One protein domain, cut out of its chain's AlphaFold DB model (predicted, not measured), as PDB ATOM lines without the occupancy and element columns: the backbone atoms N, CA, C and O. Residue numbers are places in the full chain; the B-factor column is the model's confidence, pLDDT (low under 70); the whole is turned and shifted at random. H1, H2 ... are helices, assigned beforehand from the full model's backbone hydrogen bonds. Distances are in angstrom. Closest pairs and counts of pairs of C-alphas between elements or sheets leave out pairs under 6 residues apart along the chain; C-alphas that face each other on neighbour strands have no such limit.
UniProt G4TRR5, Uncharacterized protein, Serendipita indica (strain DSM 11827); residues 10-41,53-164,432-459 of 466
ATOM      1  N   SER A  10      36.949   7.179   7.184       93.25
ATOM      2  CA  SER A  10      37.269   6.305   6.044       93.25
ATOM      3  C   SER A  10      36.311   5.115   5.919       93.25
ATOM      4  O   SER A  10      35.831   4.820   4.827       93.25
ATOM      5  N   GLY A  11      36.012   4.437   7.031       92.75
ATOM      6  CA  GLY A  11      35.104   3.288   7.036       92.75
ATOM      7  C   GLY A  11      33.665   3.706   6.745       92.75
ATOM      8  O   GLY A  11      32.970   3.048   5.977       92.75
ATOM      9  N   ARG A  12      33.237   4.850   7.288       91.44
ATOM     10  CA  ARG A  12      31.916   5.427   7.002       91.44
ATOM     11  C   ARG A  12      31.751   5.782   5.527       91.44
ATOM     12  O   ARG A  12      30.711   5.469   4.956       91.44
ATOM     13  N   LEU A  13      32.765   6.392   4.906       93.50
ATOM     14  CA  LEU A  13      32.734   6.735   3.481       93.50
ATOM     15  C   LEU A  13      32.644   5.482   2.598       93.50
ATOM     16  O   LEU A  13      31.844   5.448   1.664       93.50
ATOM     17  N   ALA A  14      33.426   4.444   2.908       94.50
ATOM     18  CA  ALA A  14      33.387   3.177   2.181       94.50
ATOM     19  C   ALA A  14      32.017   2.488   2.299       94.50
ATOM     20  O   ALA A  14      31.440   2.087   1.288       94.50
ATOM     21  N   LEU A  15      31.457   2.415   3.512       93.50
ATOM     22  CA  LEU A  15      30.122   1.857   3.744       93.50
ATOM     23  C   LEU A  15      29.025   2.655   3.038       93.50
ATOM     24  O   LEU A  15      28.102   2.063   2.484       93.50
ATOM     25  N   LEU A  16      29.121   3.986   3.028       92.69
ATOM     26  CA  LEU A  16      28.170   4.836   2.316       92.69
ATOM     27  C   LEU A  16      28.222   4.563   0.809       92.69
ATOM     28  O   LEU A  16      27.188   4.349   0.188       92.69
ATOM     29  N   SER A  17      29.424   4.514   0.235       94.12
ATOM     30  CA  SER A  17      29.624   4.219  -1.186       94.12
ATOM     31  C   SER A  17      29.038   2.861  -1.577       94.12
ATOM     32  O   SER A  17      28.283   2.775  -2.540       94.12
ATOM     33  N   ILE A  18      29.330   1.813  -0.802       93.62
ATOM     34  CA  ILE A  18      28.855   0.453  -1.085       93.62
ATOM     35  C   ILE A  18      27.353   0.317  -0.881       93.62
ATOM     36  O   ILE A  18      26.680  -0.353  -1.659       93.62
ATOM     37  N   SER A  19      26.807   0.940   0.159       93.19
ATOM     38  CA  SER A  19      25.369   0.878   0.406       93.19
ATOM     39  C   SER A  19      24.579   1.571  -0.702       93.19
ATOM     40  O   SER A  19      23.634   0.984  -1.217       93.19
ATOM     41  N   LEU A  20      24.997   2.756  -1.147       91.31
ATOM     42  CA  LEU A  20      24.322   3.461  -2.237       91.31
ATOM     43  C   LEU A  20      24.459   2.733  -3.578       91.31
ATOM     44  O   LEU A  20      23.463   2.604  -4.287       91.31
ATOM     45  N   SER A  21      25.645   2.214  -3.916       92.94
ATOM     46  CA  SER A  21      25.824   1.452  -5.158       92.94
ATOM     47  C   SER A  21      24.985   0.173  -5.166       92.94
ATOM     48  O   SER A  21      24.272  -0.080  -6.133       92.94
ATOM     49  N   SER A  22      24.984  -0.581  -4.061       91.62
ATOM     50  CA  SER A  22      24.209  -1.824  -3.927       91.62
ATOM     51  C   SER A  22      22.702  -1.570  -3.950       91.62
ATOM     52  O   SER A  22      21.941  -2.395  -4.444       91.62
ATOM     53  N   TRP A  23      22.257  -0.424  -3.432       90.88
ATOM     54  CA  TRP A  23      20.858  -0.013  -3.508       90.88
ATOM     55  C   TRP A  23      20.432   0.300  -4.950       90.88
ATOM     56  O   TRP A  23      19.390  -0.179  -5.405       90.88
ATOM     57  N   ILE A  24      21.245   1.059  -5.693       89.44
ATOM     58  CA  ILE A  24      20.980   1.385  -7.104       89.44
ATOM     59  C   ILE A  24      20.985   0.107  -7.954       89.44
ATOM     60  O   ILE A  24      20.045  -0.136  -8.709       89.44
ATOM     61  N   GLU A  25      22.007  -0.735  -7.800       89.69
ATOM     62  CA  GLU A  25      22.134  -1.986  -8.550       89.69
ATOM     63  C   GLU A  25      20.989  -2.956  -8.214       89.69
ATOM     64  O   GLU A  25      20.291  -3.421  -9.118       89.69
ATOM     65  N   GLY A  26      20.718  -3.183  -6.925       88.31
ATOM     66  CA  GLY A  26      19.654  -4.077  -6.474       88.31
ATOM     67  C   GLY A  26      18.263  -3.609  -6.908       88.31
ATOM     68  O   GLY A  26      17.448  -4.414  -7.360       88.31
ATOM     69  N   SER A  27      17.975  -2.305  -6.855       87.25
ATOM     70  CA  SER A  27      16.684  -1.772  -7.321       87.25
ATOM     71  C   SER A  27      16.510  -1.901  -8.840       87.25
ATOM     72  O   SER A  27      15.434  -2.297  -9.303       87.25
ATOM     73  N   ALA A  28      17.563  -1.650  -9.623       87.69
ATOM     74  CA  ALA A  28      17.546  -1.829 -11.073       87.69
ATOM     75  C   ALA A  28      17.361  -3.305 -11.469       87.69
ATOM     76  O   ALA A  28      16.520  -3.619 -12.319       87.69
ATOM     77  N   GLN A  29      18.086  -4.222 -10.819       87.50
ATOM     78  CA  GLN A  29      17.964  -5.662 -11.060       87.50
ATOM     79  C   GLN A  29      16.582  -6.196 -10.674       87.50
ATOM     80  O   GLN A  29      16.004  -6.977 -11.428       87.50
ATOM     81  N   LEU A  30      16.017  -5.753  -9.546       85.56
ATOM     82  CA  LEU A  30      14.681  -6.166  -9.115       85.56
ATOM     83  C   LEU A  30      13.610  -5.724 -10.120       85.56
ATOM     84  O   LEU A  30      12.734  -6.510 -10.478       85.56
ATOM     85  N   ARG A  31      13.714  -4.488 -10.627       84.19
ATOM     86  CA  ARG A  31      12.822  -3.955 -11.664       84.19
ATOM     87  C   ARG A  31      12.937  -4.755 -12.962       84.19
ATOM     88  O   ARG A  31      11.919  -5.135 -13.535       84.19
ATOM     89  N   SER A  32      14.160  -5.042 -13.408       83.75
ATOM     90  CA  SER A  32      14.404  -5.873 -14.593       83.75
ATOM     91  C   SER A  32      13.826  -7.282 -14.424       83.75
ATOM     92  O   SER A  32      13.090  -7.754 -15.289       83.75
ATOM     93  N   ALA A  33      14.074  -7.926 -13.280       80.62
ATOM     94  CA  ALA A  33      13.554  -9.255 -12.983       80.62
ATOM     95  C   ALA A  33      12.019  -9.277 -12.923       80.62
ATOM     96  O   ALA A  33      11.414 -10.242 -13.381       80.62
ATOM     97  N   PHE A  34      11.387  -8.216 -12.412       80.75
ATOM     98  CA  PHE A  34       9.932  -8.071 -12.406       80.75
ATOM     99  C   PHE A  34       9.356  -7.986 -13.825       80.75
ATOM    100  O   PHE A  34       8.441  -8.739 -14.154       80.75
ATOM    101  N   PHE A  35       9.925  -7.143 -14.695       79.19
ATOM    102  CA  PHE A  35       9.479  -7.053 -16.091       79.19
ATOM    103  C   PHE A  35       9.688  -8.365 -16.856       79.19
ATOM    104  O   PHE A  35       8.798  -8.795 -17.584       79.19
ATOM    105  N   MET A  36      10.815  -9.049 -16.642       74.38
ATOM    106  CA  MET A  36      11.078 -10.343 -17.286       74.38
ATOM    107  C   MET A  36      10.182 -11.462 -16.743       74.38
ATOM    108  O   MET A  36       9.765 -12.333 -17.498       74.38
ATOM    109  N   ALA A  37       9.833 -11.434 -15.452       68.88
ATOM    110  CA  ALA A  37       8.887 -12.381 -14.862       68.88
ATOM    111  C   ALA A  37       7.452 -12.208 -15.388       68.88
ATOM    112  O   ALA A  37       6.689 -13.170 -15.340       68.88
ATOM    113  N   MET A  38       7.097 -11.012 -15.871       68.50
ATOM    114  CA  MET A  38       5.826 -10.738 -16.551       68.50
ATOM    115  C   MET A  38       5.841 -11.163 -18.022       68.50
ATOM    116  O   MET A  38       4.796 -11.490 -18.570       68.50
ATOM    117  N   ALA A  39       7.014 -11.165 -18.659       63.53
ATOM    118  CA  ALA A  39       7.153 -11.470 -20.079       63.53
ATOM    119  C   ALA A  39       7.179 -12.980 -20.401       63.53
ATOM    120  O   ALA A  39       7.206 -13.324 -21.575       63.53
ATOM    121  N   ASP A  40       7.205 -13.874 -19.399       55.16
ATOM    122  CA  ASP A  40       7.295 -15.347 -19.544       55.16
ATOM    123  C   ASP A  40       8.404 -15.837 -20.513       55.16
ATOM    124  O   ASP A  40       8.420 -16.985 -20.957       55.16
ATOM    125  N   LEU A  41       9.394 -14.987 -20.801       45.47
ATOM    126  CA  LEU A  41      10.543 -15.325 -21.631       45.47
ATOM    127  C   LEU A  41      11.558 -16.091 -20.779       45.47
ATOM    128  O   LEU A  41      12.178 -15.549 -19.861       45.47
ATOM    129  N   PRO A  53      43.454 -30.416 -16.861       74.50
ATOM    130  CA  PRO A  53      44.245 -30.737 -15.672       74.50
ATOM    131  C   PRO A  53      45.245 -29.631 -15.278       74.50
ATOM    132  O   PRO A  53      45.753 -29.654 -14.157       74.50
ATOM    133  N   ASP A  54      45.523 -28.653 -16.147       84.19
ATOM    134  CA  ASP A  54      46.478 -27.575 -15.861       84.19
ATOM    135  C   ASP A  54      45.823 -26.408 -15.094       84.19
ATOM    136  O   ASP A  54      44.899 -25.739 -15.570       84.19
ATOM    137  N   TRP A  55      46.330 -26.126 -13.889       78.81
ATOM    138  CA  TRP A  55      45.826 -25.059 -13.021       78.81
ATOM    139  C   TRP A  55      45.999 -23.659 -13.624       78.81
ATOM    140  O   TRP A  55      45.187 -22.780 -13.335       78.81
ATOM    141  N   ARG A  56      47.017 -23.438 -14.471       83.50
ATOM    142  CA  ARG A  56      47.249 -22.136 -15.122       83.50
ATOM    143  C   ARG A  56      46.183 -21.860 -16.170       83.50
ATOM    144  O   ARG A  56      45.619 -20.767 -16.201       83.50
ATOM    145  N   VAL A  57      45.865 -22.875 -16.971       80.12
ATOM    146  CA  VAL A  57      44.771 -22.827 -17.947       80.12
ATOM    147  C   VAL A  57      43.447 -22.590 -17.225       80.12
ATOM    148  O   VAL A  57      42.702 -21.697 -17.618       80.12
ATOM    149  N   ASN A  58      43.201 -23.284 -16.111       77.94
ATOM    150  CA  ASN A  58      41.999 -23.078 -15.299       77.94
ATOM    151  C   ASN A  58      41.920 -21.667 -14.688       77.94
ATOM    152  O   ASN A  58      40.832 -21.101 -14.624       77.94
ATOM    153  N   LEU A  59      43.045 -21.070 -14.273       78.38
ATOM    154  CA  LEU A  59      43.085 -19.698 -13.756       78.38
ATOM    155  C   LEU A  59      42.779 -18.672 -14.854       78.38
ATOM    156  O   LEU A  59      41.944 -17.795 -14.654       78.38
ATOM    157  N   ILE A  60      43.430 -18.783 -16.017       81.31
ATOM    158  CA  ILE A  60      43.199 -17.877 -17.153       81.31
ATOM    159  C   ILE A  60      41.759 -18.016 -17.648       81.31
ATOM    160  O   ILE A  60      41.073 -17.016 -17.857       81.31
ATOM    161  N   GLN A  61      41.258 -19.247 -17.756       80.50
ATOM    162  CA  GLN A  61      39.857 -19.493 -18.077       80.50
ATOM    163  C   GLN A  61      38.937 -18.877 -17.026       80.50
ATOM    164  O   GLN A  61      37.993 -18.192 -17.391       80.50
ATOM    165  N   TRP A  62      39.218 -19.034 -15.732       82.06
ATOM    166  CA  TRP A  62      38.432 -18.412 -14.663       82.06
ATOM    167  C   TRP A  62      38.451 -16.875 -14.708       82.06
ATOM    168  O   TRP A  62      37.447 -16.235 -14.385       82.06
ATOM    169  N   LEU A  63      39.562 -16.268 -15.143       79.69
ATOM    170  CA  LEU A  63      39.664 -14.823 -15.352       79.69
ATOM    171  C   LEU A  63      38.794 -14.352 -16.525       79.69
ATOM    172  O   LEU A  63      38.163 -13.309 -16.405       79.69
ATOM    173  N   VAL A  64      38.748 -15.096 -17.635       80.31
ATOM    174  CA  VAL A  64      38.085 -14.676 -18.890       80.31
ATOM    175  C   VAL A  64      36.620 -15.127 -18.980       80.31
ATOM    176  O   VAL A  64      35.819 -14.508 -19.688       80.31
ATOM    177  N   ARG A  65      36.254 -16.184 -18.249       75.19
ATOM    178  CA  ARG A  65      34.944 -16.841 -18.287       75.19
ATOM    179  C   ARG A  65      33.799 -15.862 -18.026       75.19
ATOM    180  O   ARG A  65      33.850 -15.038 -17.115       75.19
ATOM    181  N   SER A  66      32.730 -15.995 -18.811       70.44
ATOM    182  CA  SER A  66      31.457 -15.336 -18.527       70.44
ATOM    183  C   SER A  66      30.805 -15.982 -17.308       70.44
ATOM    184  O   SER A  66      30.748 -17.211 -17.192       70.44
ATOM    185  N   SER A  67      30.308 -15.157 -16.387       71.38
ATOM    186  CA  SER A  67      29.543 -15.638 -15.237       71.38
ATOM    187  C   SER A  67      28.351 -16.468 -15.703       71.38
ATOM    188  O   SER A  67      27.726 -16.137 -16.713       71.38
ATOM    189  N   ARG A  68      28.013 -17.516 -14.945       76.31
ATOM    190  CA  ARG A  68      26.777 -18.281 -15.140       76.31
ATOM    191  C   ARG A  68      25.581 -17.331 -15.257       76.31
ATOM    192  O   ARG A  68      25.399 -16.458 -14.407       76.31
ATOM    193  N   GLU A  69      24.758 -17.528 -16.283       76.94
ATOM    194  CA  GLU A  69      23.481 -16.831 -16.376       76.94
ATOM    195  C   GLU A  69      22.554 -17.327 -15.265       76.94
ATOM    196  O   GLU A  69      22.322 -18.525 -15.100       76.94
ATOM    197  N   LEU A  70      22.082 -16.384 -14.457       77.88
ATOM    198  CA  LEU A  70      21.181 -16.642 -13.342       77.88
ATOM    199  C   LEU A  70      19.739 -16.662 -13.837       77.88
ATOM    200  O   LEU A  70      19.362 -15.795 -14.637       77.88
ATOM    201  N   ASP A  71      18.924 -17.565 -13.290       81.69
ATOM    202  CA  ASP A  71      17.481 -17.566 -13.538       81.69
ATOM    203  C   ASP A  71      16.861 -16.243 -13.060       81.69
ATOM    204  O   ASP A  71      17.298 -15.665 -12.063       81.69
ATOM    205  N   ASN A  72      15.761 -15.795 -13.673       81.00
ATOM    206  CA  ASN A  72      15.056 -14.571 -13.248       81.00
ATOM    207  C   ASN A  72      14.698 -14.576 -11.749       81.00
ATOM    208  O   ASN A  72      14.791 -13.557 -11.069       81.00
ATOM    209  N   SER A  73      14.339 -15.745 -11.215       80.88
ATOM    210  CA  SER A  73      14.046 -15.924  -9.789       80.88
ATOM    211  C   SER A  73      15.289 -15.837  -8.894       80.88
ATOM    212  O   SER A  73      15.195 -15.368  -7.762       80.88
ATOM    213  N   GLU A  74      16.449 -16.281  -9.385       85.75
ATOM    214  CA  GLU A  74      17.732 -16.146  -8.692       85.75
ATOM    215  C   GLU A  74      18.191 -14.684  -8.710       85.75
ATOM    216  O   GLU A  74      18.554 -14.152  -7.662       85.75
ATOM    217  N   ARG A  75      18.071 -14.003  -9.861       87.44
ATOM    218  CA  ARG A  75      18.338 -12.560 -10.000       87.44
ATOM    219  C   ARG A  75      17.473 -11.738  -9.049       87.44
ATOM    220  O   ARG A  75      18.006 -10.915  -8.317       87.44
ATOM    221  N   ALA A  76      16.167 -12.002  -8.998       86.31
ATOM    222  CA  ALA A  76      15.256 -11.318  -8.079       86.31
ATOM    223  C   ALA A  76      15.642 -11.536  -6.604       86.31
ATOM    224  O   ALA A  76      15.636 -10.594  -5.815       86.31
ATOM    225  N   GLY A  77      16.004 -12.770  -6.232       87.62
ATOM    226  CA  GLY A  77      16.445 -13.092  -4.873       87.62
ATOM    227  C   GLY A  77      17.738 -12.371  -4.480       87.62
ATOM    228  O   GLY A  77      17.824 -11.822  -3.382       87.62
ATOM    229  N   LEU A  78      18.720 -12.324  -5.385       89.81
ATOM    230  CA  LEU A  78      19.969 -11.591  -5.169       89.81
ATOM    231  C   LEU A  78      19.751 -10.079  -5.105       89.81
ATOM    232  O   LEU A  78      20.299  -9.435  -4.215       89.81
ATOM    233  N   ALA A  79      18.913  -9.530  -5.980       89.00
ATOM    234  CA  ALA A  79      18.558  -8.116  -5.980       89.00
ATOM    235  C   ALA A  79      17.904  -7.696  -4.654       89.00
ATOM    236  O   ALA A  79      18.246  -6.664  -4.075       89.00
ATOM    237  N   LEU A  80      17.009  -8.534  -4.115       89.12
ATOM    238  CA  LEU A  80      16.396  -8.304  -2.807       89.12
ATOM    239  C   LEU A  80      17.430  -8.359  -1.673       89.12
ATOM    240  O   LEU A  80      17.361  -7.557  -0.743       89.12
ATOM    241  N   LEU A  81      18.396  -9.280  -1.746       90.50
ATOM    242  CA  LEU A  81      19.490  -9.374  -0.779       90.50
ATOM    243  C   LEU A  81      20.398  -8.134  -0.822       90.50
ATOM    244  O   LEU A  81      20.759  -7.603   0.228       90.50
ATOM    245  N   GLU A  82      20.752  -7.646  -2.010       90.00
ATOM    246  CA  GLU A  82      21.518  -6.405  -2.185       90.00
ATOM    247  C   GLU A  82      20.765  -5.198  -1.626       90.00
ATOM    248  O   GLU A  82      21.328  -4.393  -0.884       90.00
ATOM    249  N   LEU A  83      19.460  -5.119  -1.881       90.12
ATOM    250  CA  LEU A  83      18.621  -4.057  -1.347       90.12
ATOM    251  C   LEU A  83      18.528  -4.147   0.187       90.12
ATOM    252  O   LEU A  83      18.762  -3.158   0.879       90.12
ATOM    253  N   ALA A  84      18.295  -5.332   0.751       90.06
ATOM    254  CA  ALA A  84      18.247  -5.526   2.201       90.06
ATOM    255  C   ALA A  84      19.587  -5.199   2.884       90.06
ATOM    256  O   ALA A  84      19.614  -4.524   3.917       90.06
ATOM    257  N   THR A  85      20.706  -5.636   2.298       90.94
ATOM    258  CA  THR A  85      22.048  -5.333   2.818       90.94
ATOM    259  C   THR A  85      22.364  -3.844   2.715       90.94
ATOM    260  O   THR A  85      22.851  -3.271   3.688       90.94
ATOM    261  N   SER A  86      22.009  -3.184   1.606       91.75
ATOM    262  CA  SER A  86      22.175  -1.736   1.451       91.75
ATOM    263  C   SER A  86      21.419  -0.945   2.521       91.75
ATOM    264  O   SER A  86      22.006  -0.091   3.183       91.75
ATOM    265  N   LEU A  87      20.152  -1.290   2.778       89.69
ATOM    266  CA  LEU A  87      19.338  -0.653   3.812       89.69
ATOM    267  C   LEU A  87      19.895  -0.911   5.214       89.69
ATOM    268  O   LEU A  87      19.916   0.001   6.040       89.69
ATOM    269  N   GLY A  88      20.380  -2.127   5.481       89.69
ATOM    270  CA  GLY A  88      21.056  -2.462   6.734       89.69
ATOM    271  C   GLY A  88      22.297  -1.597   6.974       89.69
ATOM    272  O   GLY A  88      22.465  -1.052   8.066       89.69
ATOM    273  N   LEU A  89      23.121  -1.399   5.941       90.44
ATOM    274  CA  LEU A  89      24.304  -0.539   6.003       90.44
ATOM    275  C   LEU A  89      23.946   0.945   6.172       90.44
ATOM    276  O   LEU A  89      24.540   1.619   7.012       90.44
ATOM    277  N   LEU A  90      22.945   1.460   5.448       88.94
ATOM    278  CA  LEU A  90      22.471   2.841   5.619       88.94
ATOM    279  C   LEU A  90      21.919   3.080   7.031       88.94
ATOM    280  O   LEU A  90      22.159   4.130   7.631       88.94
ATOM    281  N   ARG A  91      21.228   2.083   7.596       88.56
ATOM    282  CA  ARG A  91      20.728   2.127   8.972       88.56
ATOM    283  C   ARG A  91      21.868   2.140   9.990       88.56
ATOM    284  O   ARG A  91      21.789   2.897  10.952       88.56
ATOM    285  N   LEU A  92      22.941   1.378   9.754       88.44
ATOM    286  CA  LEU A  92      24.165   1.406  10.569       88.44
ATOM    287  C   LEU A  92      24.832   2.795  10.556       88.44
ATOM    288  O   LEU A  92      25.399   3.232  11.556       88.44
ATOM    289  N   LEU A  93      24.729   3.513   9.434       87.25
ATOM    290  CA  LEU A  93      25.208   4.892   9.288       87.25
ATOM    291  C   LEU A  93      24.242   5.943   9.866       87.25
ATOM    292  O   LEU A  93      24.536   7.135   9.792       87.25
ATOM    293  N   ASN A  94      23.124   5.523  10.471       86.56
ATOM    294  CA  ASN A  94      22.067   6.385  11.006       86.56
ATOM    295  C   ASN A  94      21.431   7.327   9.966       86.56
ATOM    296  O   ASN A  94      20.977   8.418  10.308       86.56
ATOM    297  N   ILE A  95      21.358   6.907   8.700       82.56
ATOM    298  CA  ILE A  95      20.709   7.683   7.637       82.56
ATOM    299  C   ILE A  95      19.198   7.412   7.687       82.56
ATOM    300  O   ILE A  95      18.748   6.282   7.500       82.56
ATOM    301  N   LYS A  96      18.404   8.450   7.979       81.25
ATOM    302  CA  LYS A  96      16.929   8.445   7.973       81.25
ATOM    303  C   LYS A  96      16.427   9.608   7.097       81.25
ATOM    304  O   LYS A  96      17.091  10.643   7.094       81.25
ATOM    305  N   PRO A  97      15.264   9.501   6.422       65.62
ATOM    306  CA  PRO A  97      14.349   8.353   6.359       65.62
ATOM    307  C   PRO A  97      14.717   7.337   5.261       65.62
ATOM    308  O   PRO A  97      15.116   7.716   4.170       65.62
ATOM    309  N   LEU A  98      14.531   6.039   5.537       68.56
ATOM    310  CA  LEU A  98      14.819   4.944   4.588       68.56
ATOM    311  C   LEU A  98      13.639   4.606   3.653       68.56
ATOM    312  O   LEU A  98      13.823   3.949   2.636       68.56
ATOM    313  N   LEU A  99      12.426   5.055   3.990       67.94
ATOM    314  CA  LEU A  99      11.200   4.735   3.250       67.94
ATOM    315  C   LEU A  99      11.164   5.288   1.804       67.94
ATOM    316  O   LEU A  99      10.764   4.544   0.909       67.94
ATOM    317  N   PRO A 100      11.621   6.528   1.523       67.62
ATOM    318  CA  PRO A 100      11.634   7.062   0.156       67.62
ATOM    319  C   PRO A 100      12.529   6.246  -0.784       67.62
ATOM    320  O   PRO A 100      12.234   6.109  -1.967       67.62
ATOM    321  N   PHE A 101      13.591   5.639  -0.242       64.00
ATOM    322  CA  PHE A 101      14.511   4.787  -0.997       64.00
ATOM    323  C   PHE A 101      13.877   3.474  -1.463       64.00
ATOM    324  O   PHE A 101      14.325   2.892  -2.448       64.00
ATOM    325  N   LEU A 102      12.844   2.996  -0.767       63.78
ATOM    326  CA  LEU A 102      12.110   1.790  -1.149       63.78
ATOM    327  C   LEU A 102      11.050   2.074  -2.215       63.78
ATOM    328  O   LEU A 102      10.840   1.245  -3.095       63.78
ATOM    329  N   LEU A 103      10.383   3.227  -2.133       68.31
ATOM    330  CA  LEU A 103       9.215   3.531  -2.964       68.31
ATOM    331  C   LEU A 103       9.569   4.265  -4.260       68.31
ATOM    332  O   LEU A 103       8.897   4.075  -5.270       68.31
ATOM    333  N   THR A 104      10.621   5.089  -4.260       68.50
ATOM    334  CA  THR A 104      10.948   5.956  -5.399       68.50
ATOM    335  C   THR A 104      12.458   6.044  -5.651       68.50
ATOM    336  O   THR A 104      13.079   7.069  -5.360       68.50
ATOM    337  N   PRO A 105      13.091   5.000  -6.215       62.09
ATOM    338  CA  PRO A 105      14.546   4.945  -6.332       62.09
ATOM    339  C   PRO A 105      15.162   6.000  -7.261       62.09
ATOM    340  O   PRO A 105      16.320   6.357  -7.086       62.09
ATOM    341  N   LEU A 106      14.396   6.547  -8.209       60.97
ATOM    342  CA  LEU A 106      14.887   7.569  -9.145       60.97
ATOM    343  C   LEU A 106      14.690   9.010  -8.655       60.97
ATOM    344  O   LEU A 106      15.376   9.905  -9.134       60.97
ATOM    345  N   SER A 107      13.777   9.244  -7.709       63.38
ATOM    346  CA  SER A 107      13.505  10.583  -7.161       63.38
ATOM    347  C   SER A 107      13.937  10.738  -5.702       63.38
ATOM    348  O   SER A 107      13.774  11.811  -5.126       63.38
ATOM    349  N   ALA A 108      14.488   9.687  -5.085       64.56
ATOM    350  CA  ALA A 108      14.995   9.757  -3.725       64.56
ATOM    351  C   ALA A 108      16.276  10.604  -3.678       64.56
ATOM    352  O   ALA A 108      17.347  10.194  -4.124       64.56
ATOM    353  N   THR A 109      16.177  11.790  -3.086       68.62
ATOM    354  CA  THR A 109      17.345  12.597  -2.738       68.62
ATOM    355  C   THR A 109      18.019  11.995  -1.509       68.62
ATOM    356  O   THR A 109      17.407  11.932  -0.442       68.62
ATOM    357  N   VAL A 110      19.279  11.569  -1.630       66.38
ATOM    358  CA  VAL A 110      20.073  11.128  -0.476       66.38
ATOM    359  C   VAL A 110      20.563  12.363   0.282       66.38
ATOM    360  O   VAL A 110      21.411  13.082  -0.254       66.38
ATOM    361  N   PRO A 111      20.102  12.632   1.520       69.38
ATOM    362  CA  PRO A 111      20.746  13.652   2.329       69.38
ATOM    363  C   PRO A 111      22.164  13.173   2.647       69.38
ATOM    364  O   PRO A 111      22.354  12.153   3.313       69.38
ATOM    365  N   VAL A 112      23.172  13.894   2.151       71.69
ATOM    366  CA  VAL A 112      24.567  13.627   2.515       71.69
ATOM    367  C   VAL A 112      24.684  13.824   4.031       71.69
ATOM    368  O   VAL A 112      24.324  14.899   4.520       71.69
ATOM    369  N   PRO A 113      25.156  12.819   4.794       75.00
ATOM    370  CA  PRO A 113      25.284  12.955   6.238       75.00
ATOM    371  C   PRO A 113      26.128  14.184   6.582       75.00
ATOM    372  O   PRO A 113      27.212  14.366   6.031       75.00
ATOM    373  N   SER A 114      25.659  15.008   7.522       72.75
ATOM    374  CA  SER A 114      26.341  16.243   7.948       72.75
ATOM    375  C   SER A 114      27.744  16.008   8.525       72.75
ATOM    376  O   SER A 114      28.525  16.944   8.682       72.75
ATOM    377  N   THR A 115      28.086  14.753   8.821       73.00
ATOM    378  CA  THR A 115      29.425  14.317   9.224       73.00
ATOM    379  C   THR A 115      30.448  14.391   8.084       73.00
ATOM    380  O   THR A 115      31.644  14.546   8.334       73.00
ATOM    381  N   PHE A 116      30.008  14.346   6.823       77.81
ATOM    382  CA  PHE A 116      30.878  14.466   5.650       77.81
ATOM    383  C   PHE A 116      31.060  15.930   5.236       77.81
ATOM    384  O   PHE A 116      30.609  16.369   4.182       77.81
ATOM    385  N   ASN A 117      31.752  16.700   6.075       78.75
ATOM    386  CA  ASN A 117      32.197  18.042   5.718       78.75
ATOM    387  C   ASN A 117      33.486  17.990   4.880       78.75
ATOM    388  O   ASN A 117      34.295  17.071   4.991       78.75
ATOM    389  N   SER A 118      33.751  19.031   4.087       76.88
ATOM    390  CA  SER A 118      34.987  19.148   3.287       76.88
ATOM    391  C   SER A 118      36.269  18.973   4.117       76.88
ATOM    392  O   SER A 118      37.276  18.466   3.620       76.88
ATOM    393  N   ARG A 119      36.221  19.339   5.406       81.38
ATOM    394  CA  ARG A 119      37.300  19.120   6.377       81.38
ATOM    395  C   ARG A 119      37.474  17.646   6.758       81.38
ATOM    396  O   ARG A 119      38.616  17.212   6.864       81.38
ATOM    397  N   SER A 120      36.395  16.874   6.924       83.00
ATOM    398  CA  SER A 120      36.500  15.444   7.258       83.00
ATOM    399  C   SER A 120      37.035  14.636   6.080       83.00
ATOM    400  O   SER A 120      37.877  13.769   6.288       83.00
ATOM    401  N   LEU A 121      36.689  15.005   4.841       85.25
ATOM    402  CA  LEU A 121      37.254  14.389   3.632       85.25
ATOM    403  C   LEU A 121      38.782  14.517   3.527       85.25
ATOM    404  O   LEU A 121      39.420  13.628   2.971       85.25
ATOM    405  N   LYS A 122      39.387  15.592   4.051       87.25
ATOM    406  CA  LYS A 122      40.856  15.738   4.081       87.25
ATOM    407  C   LYS A 122      41.522  14.784   5.077       87.25
ATOM    408  O   LYS A 122      42.670  14.414   4.872       87.25
ATOM    409  N   ALA A 123      40.807  14.381   6.127       88.75
ATOM    410  CA  ALA A 123      41.287  13.436   7.136       88.75
ATOM    411  C   ALA A 123      41.091  11.962   6.725       88.75
ATOM    412  O   ALA A 123      41.484  11.053   7.456       88.75
ATOM    413  N   VAL A 124      40.473  11.702   5.568       92.94
ATOM    414  CA  VAL A 124      40.220  10.346   5.081       92.94
ATOM    415  C   VAL A 124      41.509   9.729   4.545       92.94
ATOM    416  O   VAL A 124      42.074  10.173   3.550       92.94
ATOM    417  N   SER A 125      41.936   8.629   5.164       95.81
ATOM    418  CA  SER A 125      42.969   7.762   4.594       95.81
ATOM    419  C   SER A 125      42.383   6.947   3.438       95.81
ATOM    420  O   SER A 125      41.573   6.044   3.660       95.81
ATOM    421  N   TRP A 126      42.800   7.252   2.208       94.94
ATOM    422  CA  TRP A 126      42.371   6.539   0.997       94.94
ATOM    423  C   TRP A 126      42.797   5.074   0.974       94.94
ATOM    424  O   TRP A 126      42.061   4.236   0.465       94.94
ATOM    425  N   THR A 127      43.926   4.735   1.593       95.69
ATOM    426  CA  THR A 127      44.374   3.345   1.758       95.69
ATOM    427  C   THR A 127      43.377   2.542   2.592       95.69
ATOM    428  O   THR A 127      43.023   1.422   2.240       95.69
ATOM    429  N   LYS A 128      42.837   3.138   3.667       95.25
ATOM    430  CA  LYS A 128      41.776   2.503   4.465       95.25
ATOM    431  C   LYS A 128      40.466   2.399   3.684       95.25
ATOM    432  O   LYS A 128      39.792   1.379   3.781       95.25
ATOM    433  N   VAL A 129      40.102   3.416   2.898       95.25
ATOM    434  CA  VAL A 129      38.884   3.382   2.063       95.25
ATOM    435  C   VAL A 129      38.977   2.294   0.993       95.25
ATOM    436  O   VAL A 129      38.072   1.483   0.870       95.25
ATOM    437  N   THR A 130      40.077   2.233   0.246       94.50
ATOM    438  CA  THR A 130      40.295   1.227  -0.808       94.50
ATOM    439  C   THR A 130      40.306  -0.189  -0.235       94.50
ATOM    440  O   THR A 130      39.571  -1.046  -0.719       94.50
ATOM    441  N   ALA A 131      41.034  -0.424   0.862       95.50
ATOM    442  CA  ALA A 131      41.047  -1.722   1.536       95.50
ATOM    443  C   ALA A 131      39.656  -2.137   2.049       95.50
ATOM    444  O   ALA A 131      39.252  -3.286   1.874       95.50
ATOM    445  N   THR A 132      38.898  -1.209   2.646       94.12
ATOM    446  CA  THR A 132      37.533  -1.500   3.126       94.12
ATOM    447  C   THR A 132      36.559  -1.736   1.977       94.12
ATOM    448  O   THR A 132      35.781  -2.682   2.048       94.12
ATOM    449  N   VAL A 133      36.630  -0.954   0.893       94.75
ATOM    450  CA  VAL A 133      35.808  -1.173  -0.307       94.75
ATOM    451  C   VAL A 133      36.109  -2.529  -0.936       94.75
ATOM    452  O   VAL A 133      35.181  -3.274  -1.246       94.75
ATOM    453  N   PHE A 134      37.387  -2.889  -1.067       94.75
ATOM    454  CA  PHE A 134      37.796  -4.191  -1.585       94.75
ATOM    455  C   PHE A 134      37.265  -5.340  -0.717       94.75
ATOM    456  O   PHE A 134      36.599  -6.240  -1.228       94.75
ATOM    457  N   ALA A 135      37.492  -5.280   0.600       94.56
ATOM    458  CA  ALA A 135      37.048  -6.314   1.534       94.56
ATOM    459  C   ALA A 135      35.522  -6.485   1.535       94.56
ATOM    460  O   ALA A 135      35.019  -7.607   1.520       94.56
ATOM    461  N   LEU A 136      34.774  -5.380   1.517       93.06
ATOM    462  CA  LEU A 136      33.316  -5.414   1.484       93.06
ATOM    463  C   LEU A 136      32.777  -5.907   0.136       93.06
ATOM    464  O   LEU A 136      31.811  -6.661   0.127       93.06
ATOM    465  N   THR A 137      33.412  -5.550  -0.984       92.44
ATOM    466  CA  THR A 137      33.031  -6.065  -2.313       92.44
ATOM    467  C   THR A 137      33.238  -7.578  -2.385       92.44
ATOM    468  O   THR A 137      32.352  -8.305  -2.832       92.44
ATOM    469  N   LEU A 138      34.370  -8.074  -1.871       91.62
ATOM    470  CA  LEU A 138      34.633  -9.509  -1.761       91.62
ATOM    471  C   LEU A 138      33.575 -10.194  -0.885       91.62
ATOM    472  O   LEU A 138      33.024 -11.225  -1.264       91.62
ATOM    473  N   LEU A 139      33.258  -9.608   0.272       92.12
ATOM    474  CA  LEU A 139      32.252 -10.145   1.184       92.12
ATOM    475  C   LEU A 139      30.858 -10.187   0.542       92.12
ATOM    476  O   LEU A 139      30.128 -11.156   0.744       92.12
ATOM    477  N   GLN A 140      30.493  -9.176  -0.248       90.88
ATOM    478  CA  GLN A 140      29.237  -9.159  -0.997       90.88
ATOM    479  C   GLN A 140      29.174 -10.287  -2.025       90.88
ATOM    480  O   GLN A 140      28.185 -11.016  -2.051       90.88
ATOM    481  N   GLU A 141      30.228 -10.488  -2.815       89.50
ATOM    482  CA  GLU A 141      30.295 -11.591  -3.780       89.50
ATOM    483  C   GLU A 141      30.223 -12.964  -3.090       89.50
ATOM    484  O   GLU A 141      29.457 -13.839  -3.499       89.50
ATOM    485  N   LEU A 142      30.916 -13.138  -1.960       90.38
ATOM    486  CA  LEU A 142      30.808 -14.354  -1.147       90.38
ATOM    487  C   LEU A 142      29.389 -14.553  -0.590       90.38
ATOM    488  O   LEU A 142      28.887 -15.681  -0.555       90.38
ATOM    489  N   ASN A 143      28.718 -13.476  -0.177       90.00
ATOM    490  CA  ASN A 143      27.340 -13.529   0.305       90.00
ATOM    491  C   ASN A 143      26.371 -13.950  -0.812       90.00
ATOM    492  O   ASN A 143      25.506 -14.795  -0.582       90.00
ATOM    493  N   LYS A 144      26.561 -13.454  -2.043       89.06
ATOM    494  CA  LYS A 144      25.774 -13.872  -3.215       89.06
ATOM    495  C   LYS A 144      25.889 -15.366  -3.476       89.06
ATOM    496  O   LYS A 144      24.872 -16.053  -3.550       89.06
ATOM    497  N   VAL A 145      27.114 -15.887  -3.544       89.62
ATOM    498  CA  VAL A 145      27.367 -17.324  -3.748       89.62
ATOM    499  C   VAL A 145      26.729 -18.155  -2.642       89.62
ATOM    500  O   VAL A 145      26.119 -19.196  -2.900       89.62
ATOM    501  N   THR A 146      26.839 -17.684  -1.401       87.25
ATOM    502  CA  THR A 146      26.235 -18.348  -0.245       87.25
ATOM    503  C   THR A 146      24.716 -18.393  -0.377       87.25
ATOM    504  O   THR A 146      24.125 -19.463  -0.231       87.25
ATOM    505  N   CYS A 147      24.085 -17.272  -0.729       87.88
ATOM    506  CA  CYS A 147      22.645 -17.190  -0.945       87.88
ATOM    507  C   CYS A 147      22.182 -18.116  -2.078       87.88
ATOM    508  O   CYS A 147      21.247 -18.889  -1.877       87.88
ATOM    509  N   LEU A 148      22.870 -18.120  -3.224       86.88
ATOM    510  CA  LEU A 148      22.557 -19.015  -4.346       86.88
ATOM    511  C   LEU A 148      22.676 -20.486  -3.953       86.88
ATOM    512  O   LEU A 148      21.769 -21.273  -4.219       86.88
ATOM    513  N   THR A 149      23.751 -20.855  -3.254       86.38
ATOM    514  CA  THR A 149      23.964 -22.233  -2.794       86.38
ATOM    515  C   THR A 149      22.845 -22.669  -1.845       86.38
ATOM    516  O   THR A 149      22.312 -23.776  -1.964       86.38
ATOM    517  N   LEU A 150      22.450 -21.795  -0.912       85.38
ATOM    518  CA  LEU A 150      21.343 -22.057   0.007       85.38
ATOM    519  C   LEU A 150      20.008 -22.156  -0.733       85.38
ATOM    520  O   LEU A 150      19.240 -23.080  -0.468       85.38
ATOM    521  N   LEU A 151      19.749 -21.264  -1.689       85.00
ATOM    522  CA  LEU A 151      18.531 -21.253  -2.492       85.00
ATOM    523  C   LEU A 151      18.407 -22.530  -3.331       85.00
ATOM    524  O   LEU A 151      17.353 -23.163  -3.334       85.00
ATOM    525  N   GLN A 152      19.482 -22.957  -3.991       85.19
ATOM    526  CA  GLN A 152      19.524 -24.200  -4.762       85.19
ATOM    527  C   GLN A 152      19.366 -25.429  -3.867       85.19
ATOM    528  O   GLN A 152      18.572 -26.320  -4.175       85.19
ATOM    529  N   SER A 153      20.067 -25.467  -2.729       84.69
ATOM    530  CA  SER A 153      19.924 -26.545  -1.746       84.69
ATOM    531  C   SER A 153      18.487 -26.634  -1.239       84.69
ATOM    532  O   SER A 153      17.907 -27.718  -1.179       84.69
ATOM    533  N   TRP A 154      17.874 -25.492  -0.938       83.94
ATOM    534  CA  TRP A 154      16.495 -25.407  -0.485       83.94
ATOM    535  C   TRP A 154      15.497 -25.816  -1.570       83.94
ATOM    536  O   TRP A 154      14.581 -26.586  -1.290       83.94
ATOM    537  N   ARG A 155      15.692 -25.392  -2.825       83.12
ATOM    538  CA  ARG A 155      14.885 -25.844  -3.973       83.12
ATOM    539  C   ARG A 155      14.994 -27.349  -4.161       83.12
ATOM    540  O   ARG A 155      13.975 -28.021  -4.303       83.12
ATOM    541  N   LYS A 156      16.208 -27.900  -4.094       82.38
ATOM    542  CA  LYS A 156      16.445 -29.343  -4.175       82.38
ATOM    543  C   LYS A 156      15.742 -30.072  -3.035       82.38
ATOM    544  O   LYS A 156      15.029 -31.038  -3.287       82.38
ATOM    545  N   GLN A 157      15.859 -29.582  -1.805       82.75
ATOM    546  CA  GLN A 157      15.184 -30.158  -0.647       82.75
ATOM    547  C   GLN A 157      13.659 -30.090  -0.776       82.75
ATOM    548  O   GLN A 157      12.998 -31.099  -0.546       82.75
ATOM    549  N   ARG A 158      13.099 -28.959  -1.225       79.56
ATOM    550  CA  ARG A 158      11.668 -28.824  -1.529       79.56
ATOM    551  C   ARG A 158      11.231 -29.776  -2.634       79.56
ATOM    552  O   ARG A 158      10.191 -30.405  -2.501       79.56
ATOM    553  N   SER A 159      12.020 -29.931  -3.697       73.75
ATOM    554  CA  SER A 159      11.716 -30.882  -4.772       73.75
ATOM    555  C   SER A 159      11.696 -32.322  -4.255       73.75
ATOM    556  O   SER A 159      10.792 -33.078  -4.591       73.75
ATOM    557  N   LEU A 160      12.625 -32.686  -3.366       78.31
ATOM    558  CA  LEU A 160      12.667 -34.002  -2.731       78.31
ATOM    559  C   LEU A 160      11.496 -34.203  -1.767       78.31
ATOM    560  O   LEU A 160      10.908 -35.278  -1.755       78.31
ATOM    561  N   GLN A 161      11.138 -33.189  -0.977       78.12
ATOM    562  CA  GLN A 161       9.961 -33.233  -0.106       78.12
ATOM    563  C   GLN A 161       8.676 -33.388  -0.919       78.12
ATOM    564  O   GLN A 161       7.853 -34.226  -0.576       78.12
ATOM    565  N   ARG A 162       8.539 -32.665  -2.038       75.25
ATOM    566  CA  ARG A 162       7.412 -32.814  -2.970       75.25
ATOM    567  C   ARG A 162       7.369 -34.212  -3.583       75.25
ATOM    568  O   ARG A 162       6.320 -34.836  -3.562       75.25
ATOM    569  N   LYS A 163       8.507 -34.743  -4.048       75.25
ATOM    570  CA  LYS A 163       8.602 -36.126  -4.551       75.25
ATOM    571  C   LYS A 163       8.199 -37.153  -3.488       75.25
ATOM    572  O   LYS A 163       7.509 -38.108  -3.806       75.25
ATOM    573  N   LYS A 164       8.588 -36.945  -2.226       78.38
ATOM    574  CA  LYS A 164       8.169 -37.803  -1.107       78.38
ATOM    575  C   LYS A 164       6.672 -37.692  -0.815       78.38
ATOM    576  O   LYS A 164       6.045 -38.716  -0.588       78.38
ATOM    577  N   THR A 432      30.332 -18.755 -10.274       79.69
ATOM    578  CA  THR A 432      29.614 -17.478 -10.154       79.69
ATOM    579  C   THR A 432      30.576 -16.303 -10.051       79.69
ATOM    580  O   THR A 432      30.410 -15.302 -10.748       79.69
ATOM    581  N   VAL A 433      31.601 -16.418  -9.202       84.25
ATOM    582  CA  VAL A 433      32.604 -15.369  -9.007       84.25
ATOM    583  C   VAL A 433      33.745 -15.668  -9.957       84.25
ATOM    584  O   VAL A 433      34.560 -16.543  -9.689       84.25
ATOM    585  N   THR A 434      33.769 -14.960 -11.080       86.38
ATOM    586  CA  THR A 434      34.857 -14.999 -12.068       86.38
ATOM    587  C   THR A 434      35.800 -13.827 -11.831       86.38
ATOM    588  O   THR A 434      35.408 -12.807 -11.255       86.38
ATOM    589  N   GLY A 435      37.042 -13.930 -12.305       84.69
ATOM    590  CA  GLY A 435      37.979 -12.809 -12.211       84.69
ATOM    591  C   GLY A 435      37.456 -11.561 -12.917       84.69
ATOM    592  O   GLY A 435      37.514 -10.462 -12.365       84.69
ATOM    593  N   ARG A 436      36.851 -11.745 -14.098       85.94
ATOM    594  CA  ARG A 436      36.180 -10.685 -14.856       85.94
ATOM    595  C   ARG A 436      35.033 -10.044 -14.081       85.94
ATOM    596  O   ARG A 436      34.966  -8.818 -14.039       85.94
ATOM    597  N   SER A 437      34.139 -10.829 -13.472       85.75
ATOM    598  CA  SER A 437      33.003 -10.265 -12.728       85.75
ATOM    599  C   SER A 437      33.466  -9.480 -11.498       85.75
ATOM    600  O   SER A 437      32.980  -8.374 -11.270       85.75
ATOM    601  N   LEU A 438      34.460  -9.990 -10.761       89.25
ATOM    602  CA  LEU A 438      35.038  -9.287  -9.614       89.25
ATOM    603  C   LEU A 438      35.743  -7.989 -10.037       89.25
ATOM    604  O   LEU A 438      35.549  -6.951  -9.406       89.25
ATOM    605  N   PHE A 439      36.530  -8.031 -11.116       91.94
ATOM    606  CA  PHE A 439      37.231  -6.860 -11.642       91.94
ATOM    607  C   PHE A 439      36.259  -5.768 -12.094       91.94
ATOM    608  O   PHE A 439      36.392  -4.621 -11.672       91.94
ATOM    609  N   LEU A 440      35.250  -6.122 -12.900       90.19
ATOM    610  CA  LEU A 440      34.233  -5.174 -13.364       90.19
ATOM    611  C   LEU A 440      33.470  -4.554 -12.191       90.19
ATOM    612  O   LEU A 440      33.233  -3.347 -12.186       90.19
ATOM    613  N   ARG A 441      33.141  -5.351 -11.167       90.44
ATOM    614  CA  ARG A 441      32.463  -4.854  -9.966       90.44
ATOM    615  C   ARG A 441      33.336  -3.892  -9.169       90.44
ATOM    616  O   ARG A 441      32.859  -2.833  -8.774       90.44
ATOM    617  N   LEU A 442      34.611  -4.217  -8.963       94.06
ATOM    618  CA  LEU A 442      35.551  -3.311  -8.298       94.06
ATOM    619  C   LEU A 442      35.725  -2.012  -9.090       94.06
ATOM    620  O   LEU A 442      35.662  -0.935  -8.502       94.06
ATOM    621  N   ALA A 443      35.883  -2.091 -10.413       94.88
ATOM    622  CA  ALA A 443      36.002  -0.920 -11.276       94.88
ATOM    623  C   ALA A 443      34.753  -0.023 -11.195       94.88
ATOM    624  O   ALA A 443      34.876   1.193 -11.016       94.88
ATOM    625  N   ALA A 444      33.554  -0.614 -11.245       93.50
ATOM    626  CA  ALA A 444      32.295   0.103 -11.065       93.50
ATOM    627  C   ALA A 444      32.202   0.747  -9.671       93.50
ATOM    628  O   ALA A 444      31.861   1.925  -9.558       93.50
ATOM    629  N   GLN A 445      32.582   0.021  -8.615       94.69
ATOM    630  CA  GLN A 445      32.539   0.517  -7.241       94.69
ATOM    631  C   GLN A 445      33.509   1.681  -7.003       94.69
ATOM    632  O   GLN A 445      33.146   2.665  -6.357       94.69
ATOM    633  N   TYR A 446      34.729   1.604  -7.539       95.56
ATOM    634  CA  TYR A 446      35.698   2.697  -7.455       95.56
ATOM    635  C   TYR A 446      35.262   3.917  -8.267       95.56
ATOM    636  O   TYR A 446      35.388   5.043  -7.783       95.56
ATOM    637  N   SER A 447      34.684   3.701  -9.452       95.38
ATOM    638  CA  SER A 447      34.111   4.777 -10.268       95.38
ATOM    639  C   SER A 447      32.970   5.478  -9.526       95.38
ATOM    640  O   SER A 447      32.945   6.705  -9.432       95.38
ATOM    641  N   PHE A 448      32.076   4.706  -8.904       94.44
ATOM    642  CA  PHE A 448      30.985   5.233  -8.087       94.44
ATOM    643  C   PHE A 448      31.498   6.010  -6.865       94.44
ATOM    644  O   PHE A 448      31.051   7.126  -6.606       94.44
ATOM    645  N   LEU A 449      32.473   5.459  -6.132       94.75
ATOM    646  CA  LEU A 449      33.115   6.136  -5.003       94.75
ATOM    647  C   LEU A 449      33.726   7.479  -5.422       94.75
ATOM    648  O   LEU A 449      33.586   8.466  -4.699       94.75
ATOM    649  N   PHE A 450      34.389   7.526  -6.578       95.25
ATOM    650  CA  PHE A 450      34.977   8.754  -7.101       95.25
ATOM    651  C   PHE A 450      33.906   9.816  -7.373       95.25
ATOM    652  O   PHE A 450      34.024  10.937  -6.873       95.25
ATOM    653  N   VAL A 451      32.830   9.457  -8.084       94.06
ATOM    654  CA  VAL A 451      31.698  10.359  -8.360       94.06
ATOM    655  C   VAL A 451      31.066  10.861  -7.061       94.06
ATOM    656  O   VAL A 451      30.883  12.068  -6.892       94.06
ATOM    657  N   LEU A 452      30.818   9.966  -6.101       91.31
ATOM    658  CA  LEU A 452      30.253  10.313  -4.796       91.31
ATOM    659  C   LEU A 452      31.110  11.361  -4.070       91.31
ATOM    660  O   LEU A 452      30.593  12.354  -3.560       91.31
ATOM    661  N   VAL A 453      32.430  11.182  -4.054       92.06
ATOM    662  CA  VAL A 453      33.349  12.121  -3.397       92.06
ATOM    663  C   VAL A 453      33.350  13.482  -4.093       92.06
ATOM    664  O   VAL A 453      33.399  14.509  -3.409       92.06
ATOM    665  N   GLN A 454      33.251  13.525  -5.425       92.38
ATOM    666  CA  GLN A 454      33.121  14.789  -6.158       92.38
ATOM    667  C   GLN A 454      31.804  15.507  -5.833       92.38
ATOM    668  O   GLN A 454      31.818  16.714  -5.587       92.38
ATOM    669  N   MET A 455      30.687  14.780  -5.726       89.31
ATOM    670  CA  MET A 455      29.394  15.353  -5.329       89.31
ATOM    671  C   MET A 455      29.425  15.936  -3.907       89.31
ATOM    672  O   MET A 455      28.943  17.048  -3.674       89.31
ATOM    673  N   ILE A 456      30.051  15.238  -2.953       88.19
ATOM    674  CA  ILE A 456      30.215  15.742  -1.578       88.19
ATOM    675  C   ILE A 456      31.085  17.012  -1.570       88.19
ATOM    676  O   ILE A 456      30.795  17.977  -0.862       88.19
ATOM    677  N   ARG A 457      32.139  17.066  -2.396       88.56
ATOM    678  CA  ARG A 457      32.981  18.269  -2.525       88.56
ATOM    679  C   ARG A 457      32.229  19.448  -3.139       88.56
ATOM    680  O   ARG A 457      32.415  20.570  -2.670       88.56
ATOM    681  N   ALA A 458      31.408  19.211  -4.159       86.75
ATOM    682  CA  ALA A 458      30.637  20.253  -4.833       86.75
ATOM    683  C   ALA A 458      29.589  20.878  -3.898       86.75
ATOM    684  O   ALA A 458      29.525  22.101  -3.774       86.75
ATOM    685  N   THR A 459      28.840  20.052  -3.163       83.00
ATOM    686  CA  THR A 459      27.825  20.523  -2.202       83.00
ATOM    687  C   THR A 459      28.433  21.323  -1.045       83.00
ATOM    688  O   THR A 459      27.849  22.309  -0.597       83.00
TER     689      THR A 459
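What this domain is: This is residues 10 to 41, 53 to 164 and 432 to 459 of the 466 residues of an uncharacterized protein of Serendipita indica (strain DSM 11827) (UniProt G4TRR5). Three long helices make a splayed up-and-down bundle: H1 and H3 lie side by side, H6 runs at an angle to both, and a fourth long helix, H7, crosses H1 and H6. The last residues of H6, 153 to 164, stick out as an arm, residues 53 to 58 stick out with the first part of H2, and H4 and H5 are short helices. The printed part has 172 residues with seven named helices, H1 to H7 in chain order, and no named strand; its class is all helix. It is only just compact, close to loose, with a radius of gyration of the C-alphas of 18.6 A and spans of 62 by 45 by 27 A.

How they stand to each other: Begin with H1, residues 10 to 38, which with H3, residues 72 to 92, and H6, residues 126 to 164, forms a bundle, up and down, each helix running against the one before. H1 and H3 touch at a shallow tilt of 29 degrees, opposite ways; look at Gly 26 and Ala 79, their closest C-alphas, 4.2 A apart. Residues 10 to 18 of H1 touch H6, the same way, at a tilt of 35.3 degrees, only just steep; their closest C-alphas, Ser 10 and Val 129, are 5.2 A apart. H3 touches H6 with residues 74 to 78 alone, at a steep tilt of 44 degrees, opposite ways; the closest C-alphas, of Leu 78 and Lys 144, are 6.5 A apart. H7, residues 435 to 459, touches H1 at a steep tilt of 63 degrees, closest at the C-alphas of Ser 17 and Leu 449, 5.5 A. H7 also touches H6 at a steep tilt of 52 degrees, closest at the C-alphas of Thr 137 and Leu 442, 7.1 A. H2, residues 55 to 64, and H7 touch only at their ends, where the C-alphas of Leu 63 and Gly 435 are 4.1 A apart. H4, residues 99 to 103, is near H1 and H3. H5, residues 118 to 122, is close to H7 but not clearly touching; the closest C-alphas, of Ser 118 and Arg 457, are 6.2 A apart. Every O i to N i+4 pair is within hydrogen-bond range in H1, H2, H3, H4, H6 and H7; in H5 it is 0 of 1, with 1 of 2 O i to N i+3 pairs.

Where its parts are: Find C-alpha 10 at (37.269, 6.305, 6.044); from there H1 runs 42.3 A to Met 38. H3 measures 30.1 A from Asn 72 to Leu 92. H6, the longest helix, runs 56.0 A from Trp 126 to C-alpha 164 at (8.169, -37.803, -1.107). H7 covers 36.3 A and ends at C-alpha 459, (27.825, 20.523, -2.202).

The domain as a whole: The two C-alphas farthest apart, of Arg 119 and Lys 164, are 64.4 A apart. Residues 42 to 52 are not printed, a gap of 37.5 A between C-alphas 41 and 53; residues 165 to 431 are not printed either, 30.9 A from C-alpha 164 to C-alpha 432. The link from H4 to H5, residues 104 to 117, is long. Expect low confidence, pLDDT under 70, at residues 37 to 41 and 97 to 111; the mean of the printed part is 84.1.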